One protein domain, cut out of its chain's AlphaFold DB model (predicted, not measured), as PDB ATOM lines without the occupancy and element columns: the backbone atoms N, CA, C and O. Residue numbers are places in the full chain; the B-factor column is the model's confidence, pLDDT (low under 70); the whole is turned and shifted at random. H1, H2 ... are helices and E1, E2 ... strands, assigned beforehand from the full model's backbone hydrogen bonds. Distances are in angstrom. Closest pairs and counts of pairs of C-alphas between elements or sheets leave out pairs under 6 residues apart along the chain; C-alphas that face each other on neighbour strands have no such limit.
ATOM      1  N   LYS A   7     -32.437 -28.862  11.733       92.25
ATOM      2  CA  LYS A   7     -32.613 -27.566  11.072       92.25
ATOM      3  C   LYS A   7     -33.947 -27.512  10.328       92.25
ATOM      4  O   LYS A   7     -34.267 -28.424   9.570       92.25
ATOM      5  N   GLN A   8     -34.692 -26.427  10.509       92.38
ATOM      6  CA  GLN A   8     -35.906 -26.100   9.761       92.38
ATOM      7  C   GLN A   8     -35.772 -24.684   9.205       92.38
ATOM      8  O   GLN A   8     -35.505 -23.753   9.956       92.38
ATOM      9  N   THR A   9     -35.929 -24.519   7.893       93.06
ATOM     10  CA  THR A   9     -35.684 -23.240   7.208       93.06
ATOM     11  C   THR A   9     -36.851 -22.894   6.313       93.06
ATOM     12  O   THR A   9     -37.251 -23.736   5.518       93.06
ATOM     13  N   GLY A  10     -37.359 -21.669   6.388       93.56
ATOM     14  CA  GLY A  10     -38.475 -21.226   5.558       93.56
ATOM     15  C   GLY A  10     -38.627 -19.716   5.535       93.56
ATOM     16  O   GLY A  10     -37.888 -18.997   6.211       93.56
ATOM     17  N   TYR A  11     -39.595 -19.250   4.748       94.31
ATOM     18  CA  TYR A  11     -39.952 -17.837   4.718       94.31
ATOM     19  C   TYR A  11     -40.753 -17.477   5.960       94.31
ATOM     20  O   TYR A  11     -41.616 -18.256   6.367       94.31
ATOM     21  N   VAL A  12     -40.485 -16.314   6.547       94.44
ATOM     22  CA  VAL A  12     -41.252 -15.836   7.702       94.44
ATOM     23  C   VAL A  12     -42.617 -15.354   7.215       94.44
ATOM     24  O   VAL A  12     -42.707 -14.438   6.403       94.44
ATOM     25  N   VAL A  13     -43.681 -15.999   7.690       94.50
ATOM     26  CA  VAL A  13     -45.066 -15.711   7.279       94.50
ATOM     27  C   VAL A  13     -45.744 -14.783   8.277       94.50
ATOM     28  O   VAL A  13     -46.403 -13.818   7.898       94.50
ATOM     29  N   ALA A  14     -45.576 -15.075   9.565       93.75
ATOM     30  CA  ALA A  14     -46.201 -14.330  10.641       93.75
ATOM     31  C   ALA A  14     -45.288 -14.287  11.866       93.75
ATOM     32  O   ALA A  14     -44.537 -15.224  12.132       93.75
ATOM     33  N   VAL A  15     -45.379 -13.197  12.627       95.12
ATOM     34  CA  VAL A  15     -44.677 -13.012  13.901       95.12
ATOM     35  C   VAL A  15     -45.618 -12.306  14.869       95.12
ATOM     36  O   VAL A  15     -46.200 -11.271  14.546       95.12
ATOM     37  N   LYS A  16     -45.759 -12.842  16.077       94.75
ATOM     38  CA  LYS A  16     -46.671 -12.342  17.102       94.75
ATOM     39  C   LYS A  16     -46.011 -12.386  18.471       94.75
ATOM     40  O   LYS A  16     -45.495 -13.410  18.901       94.75
ATOM     41  N   LYS A  17     -46.090 -11.275  19.207       92.94
ATOM     42  CA  LYS A  17     -45.762 -11.270  20.638       92.94
ATOM     43  C   LYS A  17     -46.919 -11.846  21.437       92.94
ATOM     44  O   LYS A  17     -48.057 -11.394  21.297       92.94
ATOM     45  N   ILE A  18     -46.606 -12.779  22.318       92.75
ATOM     46  CA  ILE A  18     -47.521 -13.298  23.321       92.75
ATOM     47  C   ILE A  18     -47.100 -12.687  24.648       92.75
ATOM     48  O   ILE A  18     -45.993 -12.907  25.127       92.75
ATOM     49  N   LYS A  19     -47.990 -11.891  25.235       87.94
ATOM     50  CA  LYS A  19     -47.798 -11.382  26.589       87.94
ATOM     51  C   LYS A  19     -48.488 -12.309  27.568       87.94
ATOM     52  O   LYS A  19     -49.663 -12.627  27.383       87.94
ATOM     53  N   SER A  20     -47.781 -12.700  28.617       83.81
ATOM     54  CA  SER A  20     -48.352 -13.454  29.731       83.81
ATOM     55  C   SER A  20     -48.035 -12.759  31.044       83.81
ATOM     56  O   SER A  20     -47.115 -11.954  31.143       83.81
ATOM     57  N   ARG A  21     -48.788 -13.104  32.088       79.81
ATOM     58  CA  ARG A  21     -48.532 -12.620  33.448       79.81
ATOM     59  C   ARG A  21     -47.160 -13.059  33.974       79.81
ATOM     60  O   ARG A  21     -46.606 -12.380  34.831       79.81
ATOM     61  N   TYR A  22     -46.662 -14.200  33.499       75.31
ATOM     62  CA  TYR A  22     -45.478 -14.860  34.054       75.31
ATOM     63  C   TYR A  22     -44.248 -14.781  33.149       75.31
ATOM     64  O   TYR A  22     -43.136 -14.721  33.662       75.31
ATOM     65  N   SER A  23     -44.428 -14.794  31.826       81.12
ATOM     66  CA  SER A  23     -43.325 -14.753  30.862       81.12
ATOM     67  C   SER A  23     -43.831 -14.327  29.484       81.12
ATOM     68  O   SER A  23     -44.778 -14.917  28.964       81.12
ATOM     69  N   ASP A  24     -43.221 -13.300  28.897       90.94
ATOM     70  CA  ASP A  24     -43.494 -12.924  27.510       90.94
ATOM     71  C   ASP A  24     -42.847 -13.944  26.567       90.94
ATOM     72  O   ASP A  24     -41.732 -14.391  26.808       90.94
ATOM     73  N   SER A  25     -43.512 -14.292  25.472       93.56
ATOM     74  CA  SER A  25     -42.974 -15.183  24.443       93.56
ATOM     75  C   SER A  25     -43.229 -14.629  23.042       93.56
ATOM     76  O   SER A  25     -43.960 -13.653  22.834       93.56
ATOM     77  N   LEU A  26     -42.567 -15.223  22.059       94.69
ATOM     78  CA  LEU A  26     -42.741 -14.900  20.649       94.69
ATOM     79  C   LEU A  26     -43.214 -16.124  19.900       94.69
ATOM     80  O   LEU A  26     -42.600 -17.178  19.978       94.69
ATOM     81  N   GLU A  27     -44.269 -15.954  19.130       94.94
ATOM     82  CA  GLU A  27     -44.759 -16.954  18.204       94.94
ATOM     83  C   GLU A  27     -44.432 -16.501  16.786       94.94
ATOM     84  O   GLU A  27     -44.659 -15.340  16.439       94.94
ATOM     85  N   PHE A  28     -43.866 -17.379  15.969       95.00
ATOM     86  CA  PHE A  28     -43.613 -17.079  14.565       95.00
ATOM     87  C   PHE A  28     -43.836 -18.303  13.688       95.00
ATOM     88  O   PHE A  28     -43.609 -19.435  14.105       95.00
ATOM     89  N   GLU A  29     -44.286 -18.066  12.465       94.94
ATOM     90  CA  GLU A  29     -44.634 -19.105  11.504       94.94
ATOM     91  C   GLU A  29     -43.684 -19.063  10.313       94.94
ATOM     92  O   GLU A  29     -43.412 -17.991   9.761       94.94
ATOM     93  N   LEU A  30     -43.207 -20.242   9.908       94.38
ATOM     94  CA  LEU A  30     -42.479 -20.416   8.656       94.38
ATOM     95  C   LEU A  30     -43.353 -21.102   7.607       94.38
ATOM     96  O   LEU A  30     -44.117 -22.017   7.917       94.38
ATOM     97  N   SER A  31     -43.171 -20.707   6.346       89.94
ATOM     98  CA  SER A  31     -43.960 -21.161   5.189       89.94
ATOM     99  C   SER A  31     -44.026 -22.679   5.010       89.94
ATOM    100  O   SER A  31     -44.912 -23.199   4.341       89.94
ATOM    101  N   ASN A  32     -43.061 -23.402   5.569       80.38
ATOM    102  CA  ASN A  32     -42.895 -24.840   5.455       80.38
ATOM    103  C   ASN A  32     -43.260 -25.598   6.741       80.38
ATOM    104  O   ASN A  32     -42.606 -26.581   7.070       80.38
ATOM    105  N   GLN A  33     -44.386 -25.228   7.360       64.25
ATOM    106  CA  GLN A  33     -45.240 -26.128   8.159       64.25
ATOM    107  C   GLN A  33     -45.118 -26.089   9.692       64.25
ATOM    108  O   GLN A  33     -45.681 -26.977  10.333       64.25
ATOM    109  N   LYS A  34     -44.488 -25.096  10.337       73.50
ATOM    110  CA  LYS A  34     -44.574 -25.016  11.809       73.50
ATOM    111  C   LYS A  34     -44.619 -23.601  12.365       73.50
ATOM    112  O   LYS A  34     -43.860 -22.721  11.965       73.50
ATOM    113  N   VAL A  35     -45.511 -23.446  13.338       90.69
ATOM    114  CA  VAL A  35     -45.491 -22.362  14.310       90.69
ATOM    115  C   VAL A  35     -44.437 -22.714  15.356       90.69
ATOM    116  O   VAL A  35     -44.442 -23.811  15.920       90.69
ATOM    117  N   PHE A  36     -43.521 -21.789  15.593       93.56
ATOM    118  CA  PHE A  36     -42.467 -21.892  16.586       93.56
ATOM    119  C   PHE A  36     -42.753 -20.941  17.731       93.56
ATOM    120  O   PHE A  36     -43.209 -19.817  17.519       93.56
ATOM    121  N   VAL A  37     -42.419 -21.383  18.940       93.94
ATOM    122  CA  VAL A  37     -42.479 -20.552  20.135       93.94
ATOM    123  C   VAL A  37     -41.059 -20.298  20.613       93.94
ATOM    124  O   VAL A  37     -40.335 -21.212  21.002       93.94
ATOM    125  N   TYR A  38     -40.659 -19.036  20.567       94.06
ATOM    126  CA  TYR A  38     -39.472 -18.525  21.222       94.06
ATOM    127  C   TYR A  38     -39.842 -18.159  22.659       94.06
ATOM    128  O   TYR A  38     -40.516 -17.157  22.917       94.06
ATOM    129  N   ASP A  39     -39.449 -19.036  23.577       89.94
ATOM    130  CA  ASP A  39     -39.764 -18.940  24.998       89.94
ATOM    131  C   ASP A  39     -39.112 -17.702  25.639       89.94
ATOM    132  O   ASP A  39     -38.006 -17.302  25.268       89.94
ATOM    133  N   GLY A  40     -39.783 -17.106  26.623       88.19
ATOM    134  CA  GLY A  40     -39.280 -15.963  27.384       88.19
ATOM    135  C   GLY A  40     -38.073 -16.265  28.264       88.19
ATOM    136  O   GLY A  40     -37.396 -15.331  28.690       88.19
ATOM    137  N   ILE A  41     -37.751 -17.543  28.499       89.25
ATOM    138  CA  ILE A  41     -36.466 -17.909  29.111       89.25
ATOM    139  C   ILE A  41     -35.276 -17.557  28.210       89.25
ATOM    140  O   ILE A  41     -34.168 -17.383  28.711       89.25
ATOM    141  N   LEU A  42     -35.478 -17.483  26.889       91.94
ATOM    142  CA  LEU A  42     -34.423 -17.193  25.925       91.94
ATOM    143  C   LEU A  42     -34.146 -15.679  25.870       91.94
ATOM    144  O   LEU A  42     -35.058 -14.860  26.006       91.94
ATOM    145  N   PRO A  43     -32.889 -15.265  25.634       87.81
ATOM    146  CA  PRO A  43     -32.510 -13.862  25.730       87.81
ATOM    147  C   PRO A  43     -33.085 -13.018  24.585       87.81
ATOM    148  O   PRO A  43     -33.422 -13.518  23.514       87.81
ATOM    149  N   ASN A  44     -33.112 -11.698  24.782       89.25
ATOM    150  CA  ASN A  44     -33.288 -10.703  23.715       89.25
ATOM    151  C   ASN A  44     -34.577 -10.821  22.876       89.25
ATOM    152  O   ASN A  44     -34.576 -10.494  21.688       89.25
ATOM    153  N   LEU A  45     -35.702 -11.192  23.492       91.31
ATOM    154  CA  LEU A  45     -37.008 -11.349  22.835       91.31
ATOM    155  C   LEU A  45     -37.397 -10.144  21.953       91.31
ATOM    156  O   LEU A  45     -37.807 -10.301  20.808       91.31
ATOM    157  N   ASN A  46     -37.183  -8.908  22.412       90.88
ATOM    158  CA  ASN A  46     -37.462  -7.720  21.592       90.88
ATOM    159  C   ASN A  46     -36.589  -7.616  20.331       90.88
ATOM    160  O   ASN A  46     -37.076  -7.156  19.297       90.88
ATOM    161  N   THR A  47     -35.324  -8.020  20.413       91.81
ATOM    162  CA  THR A  47     -34.402  -8.043  19.270       91.81
ATOM    163  C   THR A  47     -34.827  -9.115  18.277       91.81
ATOM    164  O   THR A  47     -34.930  -8.830  17.089       91.81
ATOM    165  N   VAL A  48     -35.175 -10.307  18.770       93.81
ATOM    166  CA  VAL A  48     -35.674 -11.421  17.952       93.81
ATOM    167  C   VAL A  48     -36.961 -11.037  17.227       93.81
ATOM    168  O   VAL A  48     -37.062 -11.240  16.023       93.81
ATOM    169  N   TYR A  49     -37.909 -10.396  17.920       94.88
ATOM    170  CA  TYR A  49     -39.132  -9.889  17.295       94.88
ATOM    171  C   TYR A  49     -38.830  -8.945  16.133       94.88
ATOM    172  O   TYR A  49     -39.400  -9.096  15.056       94.88
ATOM    173  N   LYS A  50     -37.952  -7.958  16.356       94.50
ATOM    174  CA  LYS A  50     -37.589  -6.974  15.330       94.50
ATOM    175  C   LYS A  50     -36.870  -7.628  14.154       94.50
ATOM    176  O   LYS A  50     -37.138  -7.238  13.025       94.50
ATOM    177  N   ALA A  51     -35.991  -8.594  14.418       94.62
ATOM    178  CA  ALA A  51     -35.304  -9.342  13.374       94.62
ATOM    179  C   ALA A  51     -36.321 -10.115  12.524       94.62
ATOM    180  O   ALA A  51     -36.426  -9.856  11.335       94.62
ATOM    181  N   LEU A  52     -37.146 -10.963  13.145       95.31
ATOM    182  CA  LEU A  52     -38.137 -11.781  12.438       95.31
ATOM    183  C   LEU A  52     -39.208 -10.951  11.718       95.31
ATOM    184  O   LEU A  52     -39.620 -11.319  10.628       95.31
ATOM    185  N   SER A  53     -39.651  -9.825  12.290       94.81
ATOM    186  CA  SER A  53     -40.703  -8.991  11.677       94.81
ATOM    187  C   SER A  53     -40.270  -8.329  10.367       94.81
ATOM    188  O   SER A  53     -41.124  -7.941   9.579       94.81
ATOM    189  N   ASN A  54     -38.963  -8.159  10.155       93.69
ATOM    190  CA  ASN A  54     -38.406  -7.573   8.933       93.69
ATOM    191  C   ASN A  54     -37.732  -8.622   8.039       93.69
ATOM    192  O   ASN A  54     -37.148  -8.259   7.020       93.69
ATOM    193  N   ALA A  55     -37.776  -9.893   8.440       93.25
ATOM    194  CA  ALA A  55     -37.027 -10.947   7.789       93.25
ATOM    195  C   ALA A  55     -37.763 -11.534   6.597       93.25
ATOM    196  O   ALA A  55     -38.991 -11.642   6.601       93.25
ATOM    197  N   GLN A  56     -37.003 -12.002   5.613       93.62
ATOM    198  CA  GLN A  56     -37.562 -12.813   4.537       93.62
ATOM    199  C   GLN A  56     -37.506 -14.292   4.894       93.62
ATOM    200  O   GLN A  56     -38.473 -15.015   4.664       93.62
ATOM    201  N   GLN A  57     -36.393 -14.747   5.468       95.00
ATOM    202  CA  GLN A  57     -36.156 -16.146   5.794       95.00
ATOM    203  C   GLN A  57     -35.608 -16.313   7.208       95.00
ATOM    204  O   GLN A  57     -34.847 -15.494   7.723       95.00
ATOM    205  N   ALA A  58     -35.940 -17.444   7.820       95.38
ATOM    206  CA  ALA A  58     -35.337 -17.860   9.074       95.38
ATOM    207  C   ALA A  58     -34.961 -19.341   9.035       95.38
ATOM    208  O   ALA A  58     -35.617 -20.158   8.385       95.38
ATOM    209  N   SER A  59     -33.890 -19.679   9.747       95.31
ATOM    210  CA  SER A  59     -33.477 -21.045  10.048       95.31
ATOM    211  C   SER A  59     -33.532 -21.272  11.551       95.31
ATOM    212  O   SER A  59     -32.815 -20.634  12.316       95.31
ATOM    213  N   VAL A  60     -34.369 -22.212  11.963       94.69
ATOM    214  CA  VAL A  60     -34.548 -22.626  13.351       94.69
ATOM    215  C   VAL A  60     -33.857 -23.966  13.541       94.69
ATOM    216  O   VAL A  60     -34.106 -24.917  12.800       94.69
ATOM    217  N   TYR A  61     -32.995 -24.057  14.542       94.81
ATOM    218  CA  TYR A  61     -32.302 -25.285  14.902       94.81
ATOM    219  C   TYR A  61     -32.884 -25.788  16.210       94.81
ATOM    220  O   TYR A  61     -32.847 -25.102  17.237       94.81
ATOM    221  N   LEU A  62     -33.445 -26.989  16.148       92.38
ATOM    222  CA  LEU A  62     -34.235 -27.568  17.217       92.38
ATOM    223  C   LEU A  62     -33.538 -28.757  17.853       92.38
ATOM    224  O   LEU A  62     -32.917 -29.567  17.168       92.38
ATOM    225  N   SER A  63     -33.765 -28.938  19.147       91.25
ATOM    226  CA  SER A  63     -33.550 -30.218  19.812       91.25
ATOM    227  C   SER A  63     -34.714 -30.512  20.739       91.25
ATOM    228  O   SER A  63     -35.135 -29.629  21.479       91.25
ATOM    229  N   ALA A  64     -35.264 -31.727  20.665       88.19
ATOM    230  CA  ALA A  64     -36.467 -32.118  21.406       88.19
ATOM    231  C   ALA A  64     -37.640 -31.117  21.252       88.19
ATOM    232  O   ALA A  64     -38.374 -30.864  22.199       88.19
ATOM    233  N   ASN A  65     -37.819 -30.556  20.046       86.00
ATOM    234  CA  ASN A  65     -38.774 -29.481  19.714       86.00
ATOM    235  C   ASN A  65     -38.528 -28.116  20.383       86.00
ATOM    236  O   ASN A  65     -39.329 -27.205  20.192       86.00
ATOM    237  N   GLU A  66     -37.421 -27.927  21.095       90.69
ATOM    238  CA  GLU A  66     -37.037 -26.622  21.630       90.69
ATOM    239  C   GLU A  66     -36.081 -25.884  20.696       90.69
ATOM    240  O   GLU A  66     -35.247 -26.506  20.038       90.69
ATOM    241  N   ILE A  67     -36.139 -24.550  20.696       93.81
ATOM    242  CA  ILE A  67     -35.208 -23.707  19.939       93.81
ATOM    243  C   ILE A  67     -33.855 -23.648  20.656       93.81
ATOM    244  O   ILE A  67     -33.769 -23.274  21.832       93.81
ATOM    245  N   TRP A  68     -32.798 -23.995  19.925       95.06
ATOM    246  CA  TRP A  68     -31.406 -23.910  20.375       95.06
ATOM    247  C   TRP A  68     -30.596 -22.893  19.586       95.06
ATOM    248  O   TRP A  68     -29.707 -22.265  20.148       95.06
ATOM    249  N   GLN A  69     -30.921 -22.687  18.314       95.62
ATOM    250  CA  GLN A  69     -30.340 -21.613  17.521       95.62
ATOM    251  C   GLN A  69     -31.378 -21.040  16.560       95.62
ATOM    252  O   GLN A  69     -32.267 -21.752  16.084       95.62
ATOM    253  N   LEU A  70     -31.260 -19.742  16.304       95.69
ATOM    254  CA  LEU A  70     -32.094 -19.012  15.363       95.69
ATOM    255  C   LEU A  70     -31.209 -18.128  14.490       95.69
ATOM    256  O   LEU A  70     -30.589 -17.185  14.993       95.69
ATOM    257  N   ASP A  71     -31.231 -18.403  13.191       96.12
ATOM    258  CA  ASP A  71     -30.623 -17.553  12.175       96.12
ATOM    259  C   ASP A  71     -31.737 -16.851  11.397       96.12
ATOM    260  O   ASP A  71     -32.713 -17.483  10.991       96.12
ATOM    261  N   VAL A  72     -31.592 -15.554  11.163       96.06
ATOM    262  CA  VAL A  72     -32.556 -14.717  10.446       96.06
ATOM    263  C   VAL A  72     -31.816 -14.014   9.318       96.06
ATOM    264  O   VAL A  72     -30.826 -13.334   9.577       96.06
ATOM    265  N   ASP A  73     -32.241 -14.236   8.073       95.31
ATOM    266  CA  ASP A  73     -31.587 -13.723   6.858       95.31
ATOM    267  C   ASP A  73     -30.058 -13.945   6.824       95.31
ATOM    268  O   ASP A  73     -29.284 -13.106   6.372       95.31
ATOM    269  N   GLY A  74     -29.598 -15.093   7.334       92.25
ATOM    270  CA  GLY A  74     -28.173 -15.445   7.389       92.25
ATOM    271  C   GLY A  74     -27.405 -14.878   8.590       92.25
ATOM    272  O   GLY A  74     -26.221 -15.173   8.743       92.25
ATOM    273  N   HIS A  75     -28.061 -14.127   9.476       94.75
ATOM    274  CA  HIS A  75     -27.481 -13.629  10.721       94.75
ATOM    275  C   HIS A  75     -27.919 -14.473  11.917       94.75
ATOM    276  O   HIS A  75     -29.110 -14.666  12.145       94.75
ATOM    277  N   ILE A  76     -26.963 -14.937  12.722       94.62
ATOM    278  CA  ILE A  76     -27.254 -15.681  13.954       94.62
ATOM    279  C   ILE A  76     -27.783 -14.696  15.004       94.62
ATOM    280  O   ILE A  76     -27.041 -13.841  15.488       94.62
ATOM    281  N   ILE A  77     -29.064 -14.809  15.355       94.94
ATOM    282  CA  ILE A  77     -29.722 -13.950  16.354       94.94
ATOM    283  C   ILE A  77     -29.723 -14.614  17.733       94.94
ATOM    284  O   ILE A  77     -29.553 -13.941  18.750       94.94
ATOM    285  N   LEU A  78     -29.892 -15.937  17.769       95.31
ATOM    286  CA  LEU A  78     -29.736 -16.747  18.973       95.31
ATOM    287  C   LEU A  78     -28.692 -17.829  18.696       95.31
ATOM    288  O   LEU A  78     -28.998 -18.758  17.950       95.31
ATOM    289  N   PRO A  79     -27.495 -17.752  19.291       94.31
ATOM    290  CA  PRO A  79     -26.509 -18.811  19.160       94.31
ATOM    291  C   PRO A  79     -26.704 -19.919  20.226       94.31
ATOM    292  O   PRO A  79     -27.244 -19.640  21.310       94.31
ATOM    293  N   PRO A  80     -26.246 -21.163  19.969       93.06
ATOM    294  CA  PRO A  80     -26.442 -22.313  20.863       93.06
ATOM    295  C   PRO A  80     -25.966 -22.102  22.301       93.06
ATOM    296  O   PRO A  80     -26.632 -22.512  23.252       93.06
ATOM    297  N   GLU A  81     -24.829 -21.439  22.488       92.88
ATOM    298  CA  GLU A  81     -24.256 -21.153  23.801       92.88
ATOM    299  C   GLU A  81     -25.122 -20.191  24.620       92.88
ATOM    300  O   GLU A  81     -25.235 -20.345  25.835       92.88
ATOM    301  N   SER A  82     -25.796 -19.243  23.961       93.12
ATOM    302  CA  SER A  82     -26.727 -18.333  24.634       93.12
ATOM    303  C   SER A  82     -27.999 -19.065  25.050       93.12
ATOM    304  O   SER A  82     -28.494 -18.863  26.157       93.12
ATOM    305  N   ALA A  83     -28.493 -19.969  24.201       93.19
ATOM    306  CA  ALA A  83     -29.630 -20.827  24.518       93.19
ATOM    307  C   ALA A  83     -29.322 -21.801  25.673       93.19
ATOM    308  O   ALA A  83     -30.185 -22.048  26.522       93.19
ATOM    309  N   LEU A  84     -28.093 -22.329  25.731       92.56
ATOM    310  CA  LEU A  84     -27.611 -23.167  26.829       92.56
ATOM    311  C   LEU A  84     -27.503 -22.374  28.133       92.56
ATOM    312  O   LEU A  84     -28.037 -22.802  29.156       92.56
ATOM    313  N   LYS A  85     -26.838 -21.214  28.090       93.12
ATOM    314  CA  LYS A  85     -26.636 -20.350  29.257       93.12
ATOM    315  C   LYS A  85     -27.968 -19.932  29.877       93.12
ATOM    316  O   LYS A  85     -28.147 -20.081  31.080       93.12
ATOM    317  N   ALA A  86     -28.931 -19.516  29.055       91.62
ATOM    318  CA  ALA A  86     -30.270 -19.153  29.511       91.62
ATOM    319  C   ALA A  86     -30.974 -20.293  30.269       91.62
ATOM    320  O   ALA A  86     -31.574 -20.078  31.324       91.62
ATOM    321  N   ARG A  87     -30.871 -21.533  29.775       90.56
ATOM    322  CA  ARG A  87     -31.432 -22.711  30.457       90.56
ATOM    323  C   ARG A  87     -30.699 -23.030  31.759       90.56
ATOM    324  O   ARG A  87     -31.342 -23.380  32.743       90.56
ATOM    325  N   GLN A  88     -29.373 -22.896  31.782       91.44
ATOM    326  CA  GLN A  88     -28.574 -23.100  32.992       91.44
ATOM    327  C   GLN A  88     -28.923 -22.081  34.079       91.44
ATOM    328  O   GLN A  88     -29.124 -22.476  35.223       91.44
ATOM    329  N   GLU A  89     -29.047 -20.801  33.729       89.88
ATOM    330  CA  GLU A  89     -29.437 -19.736  34.660       89.88
ATOM    331  C   GLU A  89     -30.839 -19.988  35.232       89.88
ATOM    332  O   GLU A  89     -31.019 -19.998  36.448       89.88
ATOM    333  N   ASN A  90     -31.821 -20.310  34.382       86.38
ATOM    334  CA  ASN A  90     -33.165 -20.676  34.842       86.38
ATOM    335  C   ASN A  90     -33.165 -21.927  35.739       86.38
ATOM    336  O   ASN A  90     -33.831 -21.948  36.775       86.38
ATOM    337  N   GLY A  91     -32.375 -22.950  35.394       85.94
ATOM    338  CA  GLY A  91     -32.192 -24.138  36.230       85.94
ATOM    339  C   GLY A  91     -31.567 -23.822  37.595       85.94
ATOM    340  O   GLY A  91     -32.004 -24.363  38.611       85.94
ATOM    341  N   GLN A  92     -30.591 -22.909  37.645       88.31
ATOM    342  CA  GLN A  92     -29.986 -22.438  38.894       88.31
ATOM    343  C   GLN A  92     -30.995 -21.695  39.772       88.31
ATOM    344  O   GLN A  92     -31.068 -21.973  40.969       88.31
ATOM    345  N   TYR A  93     -31.813 -20.805  39.201       83.44
ATOM    346  CA  TYR A  93     -32.876 -20.130  39.954       83.44
ATOM    347  C   TYR A  93     -33.887 -21.124  40.535       83.44
ATOM    348  O   TYR A  93     -34.262 -21.002  41.703       83.44
ATOM    349  N   GLY A  94     -34.275 -22.144  39.760       82.94
ATOM    350  CA  GLY A  94     -35.142 -23.222  40.239       82.94
ATOM    351  C   GLY A  94     -34.534 -23.989  41.418       82.94
ATOM    352  O   GLY A  94     -35.210 -24.224  42.420       82.94
ATOM    353  N   LEU A  95     -33.241 -24.318  41.339       88.00
ATOM    354  CA  LEU A  95     -32.524 -24.993  42.422       88.00
ATOM    355  C   LEU A  95     -32.455 -24.131  43.692       88.00
ATOM    356  O   LEU A  95     -32.739 -24.622  44.783       88.00
ATOM    357  N   ILE A  96     -32.114 -22.846  43.559       90.31
ATOM    358  CA  ILE A  96     -32.044 -21.911  44.693       90.31
ATOM    359  C   ILE A  96     -33.413 -21.786  45.370       90.31
ATOM    360  O   ILE A  96     -33.499 -21.845  46.598       90.31
ATOM    361  N   LEU A  97     -34.490 -21.664  44.590       90.12
ATOM    362  CA  LEU A  97     -35.849 -21.595  45.127       90.12
ATOM    363  C   LEU A  97     -36.214 -22.868  45.905       90.12
ATOM    364  O   LEU A  97     -36.743 -22.774  47.013       90.12
ATOM    365  N   ALA A  98     -35.891 -24.047  45.367       91.00
ATOM    366  CA  ALA A  98     -36.127 -25.318  46.047       91.00
ATOM    367  C   ALA A  98     -35.366 -25.407  47.381       91.00
ATOM    368  O   ALA A  98     -35.936 -25.827  48.389       91.00
ATOM    369  N   LEU A  99     -34.108 -24.955  47.415       93.38
ATOM    370  CA  LEU A  99     -33.308 -24.904  48.642       93.38
ATOM    371  C   LEU A  99     -33.899 -23.939  49.679       93.38
ATOM    372  O   LEU A  99     -33.942 -24.273  50.864       93.38
ATOM    373  N   MET A 100     -34.404 -22.774  49.260       93.56
ATOM    374  CA  MET A 100     -35.078 -21.845  50.173       93.56
ATOM    375  C   MET A 100     -36.369 -22.436  50.749       93.56
ATOM    376  O   MET A 100     -36.610 -22.321  51.950       93.56
ATOM    377  N   LEU A 101     -37.178 -23.109  49.927       93.44
ATOM    378  CA  LEU A 101     -38.396 -23.780  50.391       93.44
ATOM    379  C   LEU A 101     -38.083 -24.913  51.375       93.44
ATOM    380  O   LEU A 101     -38.766 -25.042  52.392       93.44
ATOM    381  N   LEU A 102     -37.025 -25.687  51.118       93.69
ATOM    382  CA  LEU A 102     -36.544 -26.719  52.036       93.69
ATOM    383  C   LEU A 102     -36.151 -26.112  53.392       93.69
ATOM    384  O   LEU A 102     -36.563 -26.612  54.437       93.69
ATOM    385  N   LEU A 103     -35.396 -25.008  53.386       93.75
ATOM    386  CA  LEU A 103     -34.974 -24.326  54.608       93.75
ATOM    387  C   LEU A 103     -36.175 -23.813  55.417       93.75
ATOM    388  O   LEU A 103     -36.235 -24.022  56.629       93.75
ATOM    389  N   ILE A 104     -37.157 -23.194  54.752       93.50
ATOM    390  CA  ILE A 104     -38.394 -22.720  55.394       93.50
ATOM    391  C   ILE A 104     -39.159 -23.892  56.019       93.50
ATOM    392  O   ILE A 104     -39.596 -23.792  57.166       93.50
ATOM    393  N   ALA A 105     -39.283 -25.017  55.310       92.12
ATOM    394  CA  ALA A 105     -39.963 -26.202  55.825       92.12
ATOM    395  C   ALA A 105     -39.294 -26.739  57.103       92.12
ATOM    396  O   ALA A 105     -39.984 -27.024  58.082       92.12
ATOM    397  N   VAL A 106     -37.958 -26.809  57.138       91.88
ATOM    398  CA  VAL A 106     -37.203 -27.241  58.329       91.88
ATOM    399  C   VAL A 106     -37.455 -26.308  59.518       91.88
ATOM    400  O   VAL A 106     -37.701 -26.782  60.629       91.88
ATOM    401  N   ILE A 107     -37.449 -24.990  59.296       91.44
ATOM    402  CA  ILE A 107     -37.714 -23.998  60.349       91.44
ATOM    403  C   ILE A 107     -39.137 -24.156  60.900       91.44
ATOM    404  O   ILE A 107     -39.320 -24.188  62.117       91.44
ATOM    405  N   LEU A 108     -40.138 -24.294  60.026       90.38
ATOM    406  CA  LEU A 108     -41.536 -24.461  60.434       90.38
ATOM    407  C   LEU A 108     -41.744 -25.736  61.261       90.38
ATOM    408  O   LEU A 108     -42.406 -25.685  62.298       90.38
ATOM    409  N   VAL A 109     -41.129 -26.852  60.858       90.88
ATOM    410  CA  VAL A 109     -41.160 -28.106  61.627       90.88
ATOM    411  C   VAL A 109     -40.531 -27.910  63.008       90.88
ATOM    412  O   VAL A 109     -41.106 -28.325  64.014       90.88
ATOM    413  N   PHE A 110     -39.386 -27.229  63.090       86.62
ATOM    414  CA  PHE A 110     -38.707 -26.987  64.363       86.62
ATOM    415  C   PHE A 110     -39.531 -26.100  65.314       86.62
ATOM    416  O   PHE A 110     -39.629 -26.388  66.509       86.62
ATOM    417  N   VAL A 111     -40.171 -25.047  64.791       85.81
ATOM    418  CA  VAL A 111     -41.072 -24.174  65.562       85.81
ATOM    419  C   VAL A 111     -42.298 -24.944  66.057       85.81
ATOM    420  O   VAL A 111     -42.653 -24.818  67.229       85.81
ATOM    421  N   ALA A 112     -42.909 -25.779  65.210       82.31
ATOM    422  CA  ALA A 112     -44.063 -26.593  65.586       82.31
ATOM    423  C   ALA A 112     -43.731 -27.584  66.717       82.31
ATOM    424  O   ALA A 112     -44.461 -27.657  67.707       82.31
ATOM    425  N   ILE A 113     -42.590 -28.279  66.620       82.38
ATOM    426  CA  ILE A 113     -42.108 -29.194  67.670       82.38
ATOM    427  C   ILE A 113     -41.852 -28.436  68.979       82.38
ATOM    428  O   ILE A 113     -42.194 -28.924  70.057       82.38
ATOM    429  N   LYS A 114     -41.257 -27.237  68.912       77.50
ATOM    430  CA  LYS A 114     -41.011 -26.414  70.103       77.50
ATOM    431  C   LYS A 114     -42.317 -25.955  70.757       77.50
ATOM    432  O   LYS A 114     -42.407 -25.987  71.978       77.50
ATOM    433  N   HIS A 115     -43.319 -25.561  69.970       73.00
ATOM    434  CA  HIS A 115     -44.611 -25.116  70.494       73.00
ATOM    435  C   HIS A 115     -45.353 -26.241  71.235       73.00
ATOM    436  O   HIS A 115     -45.802 -26.016  72.352       73.00
ATOM    437  N   GLN A 116     -45.369 -27.465  70.688       68.38
ATOM    438  CA  GLN A 116     -45.961 -28.639  71.354       68.38
ATOM    439  C   GLN A 116     -45.294 -29.015  72.685       68.38
ATOM    440  O   GLN A 116     -45.912 -29.683  73.503       68.38
ATOM    441  N   ARG A 117     -44.030 -28.633  72.904       67.81
ATOM    442  CA  ARG A 117     -43.309 -28.906  74.160       67.81
ATOM    443  C   ARG A 117     -43.512 -27.830  75.236       67.81
ATOM    444  O   ARG A 117     -43.069 -28.040  76.361       67.81
ATOM    445  N   SER A 118     -44.103 -26.682  74.899       63.66
ATOM    446  CA  SER A 118     -44.377 -25.580  75.841       63.66
ATOM    447  C   SER A 118     -45.839 -25.499  76.293       63.66
ATOM    448  O   SER A 118     -46.144 -24.665  77.143       63.66
TER     449      SER A 118
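This is residues 7 to 118 of the 119 residues of an uncharacterized protein of Thalassomonas sp. M1454 (UniProt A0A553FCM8). A small compact head, one antiparallel sheet folded into two facing leaves with the short helix H1 packed on it, joins a long straight helix, H2, which sticks out as an arm at residues 91 to 118, of which 91 to 116 belong to H2. The leaves are E3 E2 and E4 E5 E6, with E1 as the hinge; the sheet's order is E3 E2 E1 E4 E5 E6. The printed part has 112 residues with two named helices and six named strands, E1 E2 E3 H1 E4 E5 E6 H2, class mixed. It is extended, radius of gyration of the C-alphas 20.6 A, spanning 73 by 26 by 23 A.

Start at E1, residues 7 to 18, which bends by 96 degrees at residue 11. Residues 7 to 11 pair with E4, residues 57 to 63; residues 12 to 18 pair with E2, residues 25 to 30. Look next at edge strands E3, residues 34 to 38, and E6, residues 75 to 78, and at E5, residues 66 to 72. Within hydrogen-bond range are N 8 and O 60, N 16 and O 27, N 36 and O 28, N 59 and O 71, and N 72 and O 75, each 2.8 A. E1 E2 E3 and E4 E5 E6 are meanders, rows of antiparallel hairpins. H1, residues 45 to 53, is on the sheet; its closest C-alphas to E1 are Ser 53 and Val 15, 6.1 A. H2, residues 80 to 116, only grazes the sheet with residues 80 to 84; the C-alphas of Pro 80 and Gln 69 of E5 are closest, 5.2 A. H1 and H2 are apart; in both, every O i to N i+4 pair is within hydrogen-bond range.

Find C-alpha 7 at (-32.613, -27.566, 11.072); E1 runs 24.0 A from there. E4 measures 20.0 A, E5 16.9 A, E2 16.6 A. H2 runs 54.5 A to C-alpha 116 at (-45.961, -28.639, 71.354).

The C-alphas of Gln 56 and Ser 118 are farthest apart, 72.8 A. The printed part has no cut and no long link. Residue 33 and residues 116 to 118 have pLDDT under 70.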